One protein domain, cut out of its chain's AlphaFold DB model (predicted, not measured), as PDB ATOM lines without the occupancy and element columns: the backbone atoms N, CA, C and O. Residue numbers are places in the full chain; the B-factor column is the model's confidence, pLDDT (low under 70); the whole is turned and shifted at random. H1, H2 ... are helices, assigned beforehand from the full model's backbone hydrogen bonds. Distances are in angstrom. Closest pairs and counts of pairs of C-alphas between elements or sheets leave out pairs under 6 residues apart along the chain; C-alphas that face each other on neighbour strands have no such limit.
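This is residues 2 to 81 of the 156 residues of an uncharacterized protein of Butyrivibrio fibrisolvens DSM 3071 (UniProt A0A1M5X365). One long helix, H1, runs along the longest axis of a small helical body, and four shorter helices, H2 to H5, form a loose loop along one side of it. H2 is set steeply across H1 near its last turns, H3 turns back past its first half, the small H4 makes the far corner of the loop, and H5 starts beside the middle of H1 and slants away, while residues 70 to 81, with no named element, pass round the end of the body where H1 ends. The printed part has 80 residues with five named helices, H1 to H5 in chain order, and no named strand; the class is all helix. The whole is compact, with a radius of gyration of the C-alphas of 12.2 A and spans of 37 by 27 by 23 A.

H1, residues 5 to 23, touches H2, residues 28 to 37, with its residues 17 to 21 alone. The C-alphas of Gln 21 and Cys 31 are their closest, 6.0 A apart, and the two helices run opposite ways at a steep tilt of 64 degrees. H1 only just touches H3, residues 40 to 46, with 3 pairs of C-alphas within 8 A and with residues 9 to 13 of H1 alone. Their closest C-alphas are those of Gln 13 and Asn 41, 6.5 A apart, and they run opposite ways at a steep tilt of 40 degrees. H4, residues 48 to 51, is close to H1 but not clearly touching, with the C-alphas of Leu 9 and Tyr 48 closest at 6.9 A. H5, residues 56 to 69, is also close to H1 but not clearly touching, about perpendicular at 75 degrees, with the closest C-alphas, those of Leu 16 and Asp 56, 7.4 A apart. H4 and H5 are close but not clearly touching, with the C-alphas of Tyr 51 and Asn 59 closest at 5.9 A. H2 is apart from H4 and from H5. In H1, H2, H3 and H5 every O i to N i+4 pair is within hydrogen-bond range; H4 is too short for such a pair, and its one O i to N i+3 pair is within range.

H1 begins at C-alpha 5, (72.969, 4.139, -21.516), and is 26.4 A long from first to last C-alpha. H2 is 14.1 A long and begins at C-alpha 28, (86.159, -17.152, -21.454). H3 measures 9.8 A and H4 5.0 A. H5 is 19.9 A long and ends at C-alpha 69, (64.427, -22.221, -15.129).

The two C-alphas farthest apart are those of Ala 2 and Gly 71, at 39.7 A. The printed part has no cut, and the four links between the helices are tight. The mean pLDDT of the printed part is 93.9, and residues 2 to 3 are under 70.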
ATOM      1  N   ALA A   2      80.256  12.000 -21.490       57.91
ATOM      2  CA  ALA A   2      79.269  11.365 -20.616       57.91
ATOM      3  C   ALA A   2      79.050   9.922 -21.091       57.91
ATOM      4  O   ALA A   2      78.992   9.688 -22.301       57.91
ATOM      5  N   LEU A   3      78.990   8.972 -20.160       68.62
ATOM      6  CA  LEU A   3      78.639   7.590 -20.473       68.62
ATOM      7  C   LEU A   3      77.196   7.559 -20.979       68.62
ATOM      8  O   LEU A   3      76.309   8.148 -20.363       68.62
ATOM      9  N   THR A   4      76.974   6.922 -22.125       88.62
ATOM     10  CA  THR A   4      75.613   6.693 -22.622       88.62
ATOM     11  C   THR A   4      75.007   5.476 -21.929       88.62
ATOM     12  O   THR A   4      75.744   4.601 -21.480       88.62
ATOM     13  N   TYR A   5      73.676   5.363 -21.927       90.19
ATOM     14  CA  TYR A   5      72.969   4.139 -21.516       90.19
ATOM     15  C   TYR A   5      73.573   2.872 -22.156       90.19
ATOM     16  O   TYR A   5      73.811   1.872 -21.490       90.19
ATOM     17  N   ILE A   6      73.922   2.940 -23.446       92.69
ATOM     18  CA  ILE A   6      74.502   1.812 -24.193       92.69
ATOM     19  C   ILE A   6      75.929   1.490 -23.714       92.69
ATOM     20  O   ILE A   6      76.400   0.360 -23.842       92.69
ATOM     21  N   ASP A   7      76.676   2.486 -23.235       91.62
ATOM     22  CA  ASP A   7      77.991   2.248 -22.637       91.62
ATOM     23  C   ASP A   7      77.851   1.633 -21.244       91.62
ATOM     24  O   ASP A   7      78.582   0.693 -20.945       91.62
ATOM     25  N   ASP A   8      76.894   2.103 -20.444       93.50
ATOM     26  CA  ASP A   8      76.648   1.594 -19.093       93.50
ATOM     27  C   ASP A   8      76.140   0.148 -19.093       93.50
ATOM     28  O   ASP A   8      76.756  -0.724 -18.479       93.50
ATOM     29  N   LEU A   9      75.128  -0.155 -19.912       96.50
ATOM     30  CA  LEU A   9      74.651  -1.523 -20.141       96.50
ATOM     31  C   LEU A   9      75.791  -2.456 -20.570       96.50
ATOM     32  O   LEU A   9      75.899  -3.587 -20.097       96.50
ATOM     33  N   PHE A  10      76.674  -1.990 -21.454       96.88
ATOM     34  CA  PHE A  10      77.802  -2.799 -21.902       96.88
ATOM     35  C   PHE A  10      78.829  -3.039 -20.783       96.88
ATOM     36  O   PHE A  10      79.349  -4.148 -20.667       96.88
ATOM     37  N   MET A  11      79.120  -2.041 -19.947       96.00
ATOM     38  CA  MET A  11      80.008  -2.215 -18.792       96.00
ATOM     39  C   MET A  11      79.415  -3.187 -17.768       96.00
ATOM     40  O   MET A  11      80.139  -4.052 -17.272       96.00
ATOM     41  N   LEU A  12      78.103  -3.117 -17.529       96.44
ATOM     42  CA  LEU A  12      77.376  -4.076 -16.701       96.44
ATOM     43  C   LEU A  12      77.485  -5.501 -17.263       96.44
ATOM     44  O   LEU A  12      77.842  -6.425 -16.534       96.44
ATOM     45  N   GLN A  13      77.279  -5.687 -18.570       97.81
ATOM     46  CA  GLN A  13      77.450  -6.988 -19.231       97.81
ATOM     47  C   GLN A  13      78.887  -7.524 -19.119       97.81
ATOM     48  O   GLN A  13      79.078  -8.714 -18.877       97.81
ATOM     49  N   VAL A  14      79.909  -6.670 -19.258       97.88
ATOM     50  CA  VAL A  14      81.324  -7.059 -19.092       97.88
ATOM     51  C   VAL A  14      81.613  -7.507 -17.659       97.88
ATOM     52  O   VAL A  14      82.235  -8.553 -17.454       97.88
ATOM     53  N   ARG A  15      81.136  -6.739 -16.674       96.00
ATOM     54  CA  ARG A  15      81.264  -7.040 -15.245       96.00
ATOM     55  C   ARG A  15      80.620  -8.374 -14.896       96.00
ATOM     56  O   ARG A  15      81.286  -9.259 -14.359       96.00
ATOM     57  N   LEU A  16      79.359  -8.556 -15.280       97.00
ATOM     58  CA  LEU A  16      78.630  -9.798 -15.043       97.00
ATOM     59  C   LEU A  16      79.269 -10.968 -15.803       97.00
ATOM     60  O   LEU A  16      79.396 -12.054 -15.257       97.00
ATOM     61  N   PHE A  17      79.791 -10.774 -17.013       97.69
ATOM     62  CA  PHE A  17      80.535 -11.837 -17.691       97.69
ATOM     63  C   PHE A  17      81.788 -12.269 -16.918       97.69
ATOM     64  O   PHE A  17      82.021 -13.465 -16.743       97.69
ATOM     65  N   ARG A  18      82.594 -11.319 -16.426       95.44
ATOM     66  CA  ARG A  18      83.813 -11.635 -15.667       95.44
ATOM     67  C   ARG A  18      83.491 -12.383 -14.376       95.44
ATOM     68  O   ARG A  18      84.116 -13.401 -14.080       95.44
ATOM     69  N   LEU A  19      82.494 -11.915 -13.637       94.38
ATOM     70  CA  LEU A  19      82.050 -12.567 -12.409       94.38
ATOM     71  C   LEU A  19      81.505 -13.975 -12.669       94.38
ATOM     72  O   LEU A  19      81.774 -14.881 -11.886       94.38
ATOM     73  N   ALA A  20      80.835 -14.198 -13.799       95.62
ATOM     74  CA  ALA A  20      80.335 -15.514 -14.185       95.62
ATOM     75  C   ALA A  20      81.483 -16.506 -14.410       95.62
ATOM     76  O   ALA A  20      81.412 -17.652 -13.966       95.62
ATOM     77  N   GLN A  21      82.584 -16.059 -15.027       95.12
ATOM     78  CA  GLN A  21      83.784 -16.885 -15.176       95.12
ATOM     79  C   GLN A  21      84.331 -17.350 -13.826       95.12
ATOM     80  O   GLN A  21      84.694 -18.517 -13.688       95.12
ATOM     81  N   VAL A  22      84.364 -16.456 -12.834       92.94
ATOM     82  CA  VAL A  22      84.854 -16.756 -11.482       92.94
ATOM     83  C   VAL A  22      83.867 -17.656 -10.737       92.94
ATOM     84  O   VAL A  22      84.237 -18.724 -10.256       92.94
ATOM     85  N   ARG A  23      82.590 -17.267 -10.681       93.12
ATOM     86  CA  ARG A  23      81.541 -17.939  -9.902       93.12
ATOM     87  C   ARG A  23      81.217 -19.335 -10.428       93.12
ATOM     88  O   ARG A  23      80.917 -20.221  -9.629       93.12
ATOM     89  N   TRP A  24      81.321 -19.549 -11.742       94.69
ATOM     90  CA  TRP A  24      81.057 -20.841 -12.387       94.69
ATOM     91  C   TRP A  24      82.326 -21.623 -12.748       94.69
ATOM     92  O   TRP A  24      82.225 -22.744 -13.268       94.69
ATOM     93  N   ASN A  25      83.508 -21.041 -12.501       94.00
ATOM     94  CA  ASN A  25      84.818 -21.560 -12.910       94.00
ATOM     95  C   ASN A  25      84.814 -22.024 -14.359       94.00
ATOM     96  O   ASN A  25      84.875 -23.217 -14.684       94.00
ATOM     97  N   LYS A  26      84.605 -21.038 -15.222       95.50
ATOM     98  CA  LYS A  26      84.539 -21.197 -16.665       95.50
ATOM     99  C   LYS A  26      85.563 -20.275 -17.287       95.50
ATOM    100  O   LYS A  26      85.623 -19.083 -16.982       95.50
ATOM    101  N   ASN A  27      86.354 -20.817 -18.201       96.38
ATOM    102  CA  ASN A  27      87.214 -19.975 -19.017       96.38
ATOM    103  C   ASN A  27      86.348 -19.099 -19.959       96.38
ATOM    104  O   ASN A  27      85.149 -19.356 -20.126       96.38
ATOM    105  N   PRO A  28      86.921 -18.066 -20.602       97.62
ATOM    106  CA  PRO A  28      86.159 -17.152 -21.454       97.62
ATOM    107  C   PRO A  28      85.331 -17.850 -22.540       97.62
ATOM    108  O   PRO A  28      84.205 -17.446 -22.815       97.62
ATOM    109  N   LYS A  29      85.862 -18.918 -23.147       97.94
ATOM    110  CA  LYS A  29      85.188 -19.656 -24.224       97.94
ATOM    111  C   LYS A  29      83.978 -20.433 -23.704       97.94
ATOM    112  O   LYS A  29      82.933 -20.446 -24.347       97.94
ATOM    113  N   GLU A  30      84.121 -21.091 -22.559       97.56
ATOM    114  CA  GLU A  30      83.026 -21.827 -21.922       97.56
ATOM    115  C   GLU A  30      81.926 -20.877 -21.438       97.56
ATOM    116  O   GLU A  30      80.745 -21.144 -21.645       97.56
ATOM    117  N   CYS A  31      82.311 -19.745 -20.843       97.44
ATOM    118  CA  CYS A  31      81.371 -18.740 -20.358       97.44
ATOM    119  C   CYS A  31      80.610 -18.075 -21.517       97.44
ATOM    120  O   CYS A  31      79.387 -17.975 -21.475       97.44
ATOM    121  N   GLU A  32      81.298 -17.719 -22.608       98.31
ATOM    122  CA  GLU A  32      80.666 -17.223 -23.841       98.31
ATOM    123  C   GLU A  32      79.652 -18.225 -24.407       98.31
ATOM    124  O   GLU A  32      78.573 -17.826 -24.845       98.31
ATOM    125  N   ALA A  33      79.953 -19.527 -24.378       98.12
ATOM    126  CA  ALA A  33      79.020 -20.549 -24.844       98.12
ATOM    127  C   ALA A  33      77.722 -20.571 -24.016       98.12
ATOM    128  O   ALA A  33      76.643 -20.721 -24.589       98.12
ATOM    129  N   ILE A  34      77.808 -20.375 -22.696       97.81
ATOM    130  CA  ILE A  34      76.638 -20.266 -21.810       97.81
ATOM    131  C   ILE A  34      75.864 -18.976 -22.115       97.81
ATOM    132  O   ILE A  34      74.661 -19.036 -22.370       97.81
ATOM    133  N   PHE A  35      76.553 -17.831 -22.169       98.12
ATOM    134  CA  PHE A  35      75.944 -16.528 -22.464       98.12
ATOM    135  C   PHE A  35      75.178 -16.536 -23.787       98.12
ATOM    136  O   PHE A  35      74.054 -16.044 -23.842       98.12
ATOM    137  N   ASN A  36      75.752 -17.144 -24.828       97.81
ATOM    138  CA  ASN A  36      75.112 -17.250 -26.135       97.81
ATOM    139  C   ASN A  36      73.960 -18.265 -26.144       97.81
ATOM    140  O   ASN A  36      72.915 -17.989 -26.720       97.81
ATOM    141  N   LYS A  37      74.126 -19.438 -25.512       98.06
ATOM    142  CA  LYS A  37      73.093 -20.490 -25.496       98.06
ATOM    143  C   LYS A  37      71.805 -20.024 -24.818       98.06
ATOM    144  O   LYS A  37      70.721 -20.409 -25.247       98.06
ATOM    145  N   TYR A  38      71.933 -19.241 -23.751       98.19
ATOM    146  CA  TYR A  38      70.805 -18.795 -22.936       98.19
ATOM    147  C   TYR A  38      70.435 -17.326 -23.157       98.19
ATOM    148  O   TYR A  38      69.546 -16.836 -22.470       98.19
ATOM    149  N   ASP A  39      71.074 -16.642 -24.107       97.69
ATOM    150  CA  ASP A  39      70.817 -15.236 -24.444       97.69
ATOM    151  C   ASP A  39      70.886 -14.291 -23.224       97.69
ATOM    152  O   ASP A  39      70.025 -13.445 -22.990       97.69
ATOM    153  N   ILE A  40      71.921 -14.473 -22.393       98.31
ATOM    154  CA  ILE A  40      72.052 -13.776 -21.100       98.31
ATOM    155  C   ILE A  40      72.213 -12.264 -21.291       98.31
ATOM    156  O   ILE A  40      71.687 -11.492 -20.500       98.31
ATOM    157  N   ASN A  41      72.906 -11.816 -22.340       97.94
ATOM    158  CA  ASN A  41      73.099 -10.380 -22.576       97.94
ATOM    159  C   ASN A  41      71.775  -9.650 -22.840       97.94
ATOM    160  O   ASN A  41      71.590  -8.551 -22.321       97.94
ATOM    161  N   SER A  42      70.858 -10.267 -23.591       98.12
ATOM    162  CA  SER A  42      69.520  -9.721 -23.847       98.12
ATOM    163  C   SER A  42      68.642  -9.771 -22.593       98.12
ATOM    164  O   SER A  42      67.847  -8.864 -22.346       98.12
ATOM    165  N   TYR A  43      68.817 -10.799 -21.754       98.44
ATOM    166  CA  TYR A  43      68.173 -10.855 -20.441       98.44
ATOM    167  C   TYR A  43      68.651  -9.711 -19.528       98.44
ATOM    168  O   TYR A  43      67.828  -8.973 -19.002       98.44
ATOM    169  N   ILE A  44      69.968  -9.481 -19.439       98.25
ATOM    170  CA  ILE A  44      70.556  -8.348 -18.698       98.25
ATOM    171  C   ILE A  44      70.015  -7.005 -19.210       98.25
ATOM    172  O   ILE A  44      69.725  -6.123 -18.411       98.25
ATOM    173  N   GLU A  45      69.869  -6.839 -20.527       97.88
ATOM    174  CA  GLU A  45      69.283  -5.627 -21.117       97.88
ATOM    175  C   GLU A  45      67.822  -5.431 -20.695       97.88
ATOM    176  O   GLU A  45      67.430  -4.320 -20.342       97.88
ATOM    177  N   THR A  46      67.037  -6.512 -20.653       98.12
ATOM    178  CA  THR A  46      65.641  -6.482 -20.184       98.12
ATOM    179  C   THR A  46      65.548  -6.087 -18.705       98.12
ATOM    180  O   THR A  46      64.644  -5.349 -18.325       98.12
ATOM    181  N   CYS A  47      66.501  -6.536 -17.884       97.88
ATOM    182  CA  CYS A  47      66.560  -6.274 -16.443       97.88
ATOM    183  C   CYS A  47      67.385  -5.027 -16.072       97.88
ATOM    184  O   CYS A  47      67.658  -4.800 -14.892       97.88
ATOM    185  N   TYR A  48      67.806  -4.214 -17.048       96.62
ATOM    186  CA  TYR A  48      68.778  -3.141 -16.824       96.62
ATOM    187  C   TYR A  48      68.360  -2.164 -15.719       96.62
ATOM    188  O   TYR A  48      69.182  -1.830 -14.867       96.62
ATOM    189  N   GLU A  49      67.093  -1.732 -15.699       95.62
ATOM    190  CA  GLU A  49      66.576  -0.752 -14.728       95.62
ATOM    191  C   GLU A  49      66.759  -1.203 -13.270       95.62
ATOM    192  O   GLU A  49      66.947  -0.382 -12.378       95.62
ATOM    193  N   GLU A  50      66.776  -2.511 -13.029       96.62
ATOM    194  CA  GLU A  50      67.016  -3.093 -11.710       96.62
ATOM    195  C   GLU A  50      68.507  -3.378 -11.510       96.62
ATOM    196  O   GLU A  50      69.084  -3.026 -10.480       96.62
ATOM    197  N   TYR A  51      69.167  -3.958 -12.514       97.06
ATOM    198  CA  TYR A  51      70.546  -4.421 -12.381       97.06
ATOM    199  C   TYR A  51      71.558  -3.284 -12.219       97.06
ATOM    200  O   TYR A  51      72.582  -3.478 -11.563       97.06
ATOM    201  N   HIS A  52      71.296  -2.104 -12.792       94.00
ATOM    202  CA  HIS A  52      72.208  -0.959 -12.683       94.00
ATOM    203  C   HIS A  52      72.187  -0.292 -11.294       94.00
ATOM    204  O   HIS A  52      73.102   0.463 -10.966       94.00
ATOM    205  N   VAL A  53      71.176  -0.583 -10.463       94.25
ATOM    206  CA  VAL A  53      71.046  -0.055  -9.090       94.25
ATOM    207  C   VAL A  53      71.258  -1.112  -8.002       94.25
ATOM    208  O   VAL A  53      71.280  -0.775  -6.817       94.25
ATOM    209  N   GLN A  54      71.412  -2.380  -8.380       94.31
ATOM    210  CA  GLN A  54      71.587  -3.502  -7.459       94.31
ATOM    211  C   GLN A  54      73.045  -3.966  -7.363       94.31
ATOM    212  O   GLN A  54      73.899  -3.651  -8.192       94.31
ATOM    213  N   GLY A  55      73.341  -4.713  -6.298       93.69
ATOM    214  CA  GLY A  55      74.647  -5.337  -6.112       93.69
ATOM    215  C   GLY A  55      74.843  -6.553  -7.019       93.69
ATOM    216  O   GLY A  55      73.888  -7.253  -7.350       93.69
ATOM    217  N   ASP A  56      76.103  -6.848  -7.348       92.69
ATOM    218  CA  ASP A  56      76.474  -7.955  -8.239       92.69
ATOM    219  C   ASP A  56      75.899  -9.312  -7.784       92.69
ATOM    220  O   ASP A  56      75.442 -10.089  -8.616       92.69
ATOM    221  N   ASP A  57      75.870  -9.592  -6.475       92.25
ATOM    222  CA  ASP A  57      75.321 -10.851  -5.947       92.25
ATOM    223  C   ASP A  57      73.820 -11.012  -6.223       92.25
ATOM    224  O   ASP A  57      73.391 -12.105  -6.592       92.25
ATOM    225  N   ALA A  58      73.042  -9.929  -6.103       95.38
ATOM    226  CA  ALA A  58      71.608  -9.939  -6.395       95.38
ATOM    227  C   ALA A  58      71.357 -10.160  -7.894       95.38
ATOM    228  O   ALA A  58      70.572 -11.034  -8.264       95.38
ATOM    229  N   ASN A  59      72.105  -9.450  -8.746       96.38
ATOM    230  CA  ASN A  59      72.058  -9.634 -10.198       96.38
ATOM    231  C   ASN A  59      72.394 -11.086 -10.581       96.38
ATOM    232  O   ASN A  59      71.765 -11.675 -11.457       96.38
ATOM    233  N   PHE A  60      73.375 -11.697  -9.910       93.94
ATOM    234  CA  PHE A  60      73.759 -13.081 -10.171       93.94
ATOM    235  C   PHE A  60      72.741 -14.106  -9.711       93.94
ATOM    236  O   PHE A  60      72.530 -15.088 -10.419       93.94
ATOM    237  N   ASP A  61      72.143 -13.922  -8.537       93.88
ATOM    238  CA  ASP A  61      71.101 -14.830  -8.072       93.88
ATOM    239  C   ASP A  61      69.917 -14.835  -9.052       93.88
ATOM    240  O   ASP A  61      69.401 -15.907  -9.371       93.88
ATOM    241  N   ASP A  62      69.560 -13.681  -9.624       97.31
ATOM    242  CA  ASP A  62      68.537 -13.601 -10.669       97.31
ATOM    243  C   ASP A  62      68.963 -14.275 -11.989       97.31
ATOM    244  O   ASP A  62      68.230 -15.116 -12.513       97.31
ATOM    245  N   ILE A  63      70.179 -14.021 -12.494       97.31
ATOM    246  CA  ILE A  63      70.713 -14.716 -13.685       97.31
ATOM    247  C   ILE A  63      70.728 -16.237 -13.478       97.31
ATOM    248  O   ILE A  63      70.396 -17.007 -14.380       97.31
ATOM    249  N   GLU A  64      71.119 -16.704 -12.297       95.88
ATOM    250  CA  GLU A  64      71.176 -18.127 -11.977       95.88
ATOM    251  C   GLU A  64      69.773 -18.749 -11.879       95.88
ATOM    252  O   GLU A  64      69.563 -19.865 -12.369       95.88
ATOM    253  N   ASN A  65      68.787 -18.020 -11.349       97.25
ATOM    254  CA  ASN A  65      67.377 -18.417 -11.387       97.25
ATOM    255  C   ASN A  65      66.854 -18.491 -12.831       97.25
ATOM    256  O   ASN A  65      66.243 -19.483 -13.233       97.25
ATOM    257  N   TYR A  66      67.156 -17.488 -13.654       97.94
ATOM    258  CA  TYR A  66      66.834 -17.483 -15.080       97.94
ATOM    259  C   TYR A  66      67.416 -18.706 -15.810       97.94
ATOM    260  O   TYR A  66      66.724 -19.375 -16.583       97.94
ATOM    261  N   LEU A  67      68.676 -19.049 -15.536       97.56
ATOM    262  CA  LEU A  67      69.349 -20.191 -16.154       97.56
ATOM    263  C   LEU A  67      68.796 -21.539 -15.680       97.56
ATOM    264  O   LEU A  67      68.585 -22.438 -16.501       97.56
ATOM    265  N   THR A  68      68.544 -21.696 -14.381       96.69
ATOM    266  CA  THR A  68      67.973 -22.933 -13.819       96.69
ATOM    267  C   THR A  68      66.558 -23.188 -14.327       96.69
ATOM    268  O   THR A  68      66.254 -24.318 -14.712       96.69
ATOM    269  N   ASN A  69      65.740 -22.142 -14.480       97.50
ATOM    270  CA  ASN A  69      64.427 -22.221 -15.129       97.50
ATOM    271  C   ASN A  69      64.508 -22.676 -16.599       97.50
ATOM    272  O   ASN A  69      63.556 -23.243 -17.131       97.50
ATOM    273  N   LYS A  70      65.661 -22.487 -17.256       97.25
ATOM    274  CA  LYS A  70      65.964 -22.993 -18.606       97.25
ATOM    275  C   LYS A  70      66.719 -24.331 -18.607       97.25
ATOM    276  O   LYS A  70      67.261 -24.739 -19.638       97.25
ATOM    277  N   GLY A  71      66.768 -25.022 -17.469       95.62
ATOM    278  CA  GLY A  71      67.363 -26.351 -17.331       95.62
ATOM    279  C   GLY A  71      68.890 -26.362 -17.251       95.62
ATOM    280  O   GLY A  71      69.506 -27.391 -17.525       95.62
ATOM    281  N   TRP A  72      69.532 -25.238 -16.920       95.38
ATOM    282  CA  TRP A  72      70.963 -25.232 -16.622       95.38
ATOM    283  C   TRP A  72      71.235 -25.715 -15.193       95.38
ATOM    284  O   TRP A  72      70.542 -25.337 -14.252       95.38
ATOM    285  N   THR A  73      72.274 -26.531 -15.019       92.62
ATOM    286  CA  THR A  73      72.713 -26.986 -13.697       92.62
ATOM    287  C   THR A  73      73.785 -26.056 -13.150       92.62
ATOM    288  O   THR A  73      74.851 -25.905 -13.747       92.62
ATOM    289  N   LEU A  74      73.507 -25.473 -11.985       87.81
ATOM    290  CA  LEU A  74      74.426 -24.582 -11.289       87.81
ATOM    291  C   LEU A  74      75.659 -25.325 -10.777       87.81
ATOM    292  O   LEU A  74      75.563 -26.383 -10.157       87.81
ATOM    293  N   CYS A  75      76.816 -24.700 -10.955       83.38
ATOM    294  CA  CYS A  75      78.043 -25.075 -10.271       83.38
ATOM    295  C   CYS A  75      78.630 -23.797  -9.669       83.38
ATOM    296  O   CYS A  75      79.208 -22.990 -10.392       83.38
ATOM    297  N   ARG A  76      78.401 -23.573  -8.370       82.94
ATOM    298  CA  ARG A  76      78.878 -22.380  -7.661       82.94
ATOM    299  C   ARG A  76      80.240 -22.640  -7.036       82.94
ATOM    300  O   ARG A  76      80.489 -23.709  -6.481       82.94
ATOM    301  N   GLN A  77      81.085 -21.621  -7.069       84.25
ATOM    302  CA  GLN A  77      82.342 -21.581  -6.337       84.25
ATOM    303  C   GLN A  77      82.377 -20.375  -5.417       84.25
ATOM    304  O   GLN A  77      81.691 -19.378  -5.654       84.25
ATOM    305  N   LYS A  78      83.210 -20.448  -4.377       80.19
ATOM    306  CA  LYS A  78      83.499 -19.270  -3.566       80.19
ATOM    307  C   LYS A  78      84.166 -18.229  -4.464       80.19
ATOM    308  O   LYS A  78      85.243 -18.483  -4.997       80.19
ATOM    309  N   MET A  79      83.530 -17.070  -4.614       78.94
ATOM    310  CA  MET A  79      84.122 -15.970  -5.363       78.94
ATOM    311  C   MET A  79      85.385 -15.492  -4.650       78.94
ATOM    312  O   MET A  79      85.355 -15.143  -3.469       78.94
ATOM    313  N   ASN A  80      86.494 -15.496  -5.379       81.75
ATOM    314  CA  ASN A  80      87.731 -14.850  -4.976       81.75
ATOM    315  C   ASN A  80      88.118 -13.900  -6.105       81.75
ATOM    316  O   ASN A  80      88.692 -14.319  -7.109       81.75
ATOM    317  N   VAL A  81      87.684 -12.652  -5.972       83.62
ATOM    318  CA  VAL A  81      87.948 -11.592  -6.942       83.62
ATOM    319  C   VAL A  81      89.008 -10.654  -6.384       83.62
ATOM    320  O   VAL A  81      89.027 -10.358  -5.188       83.62
TER     321      VAL A  81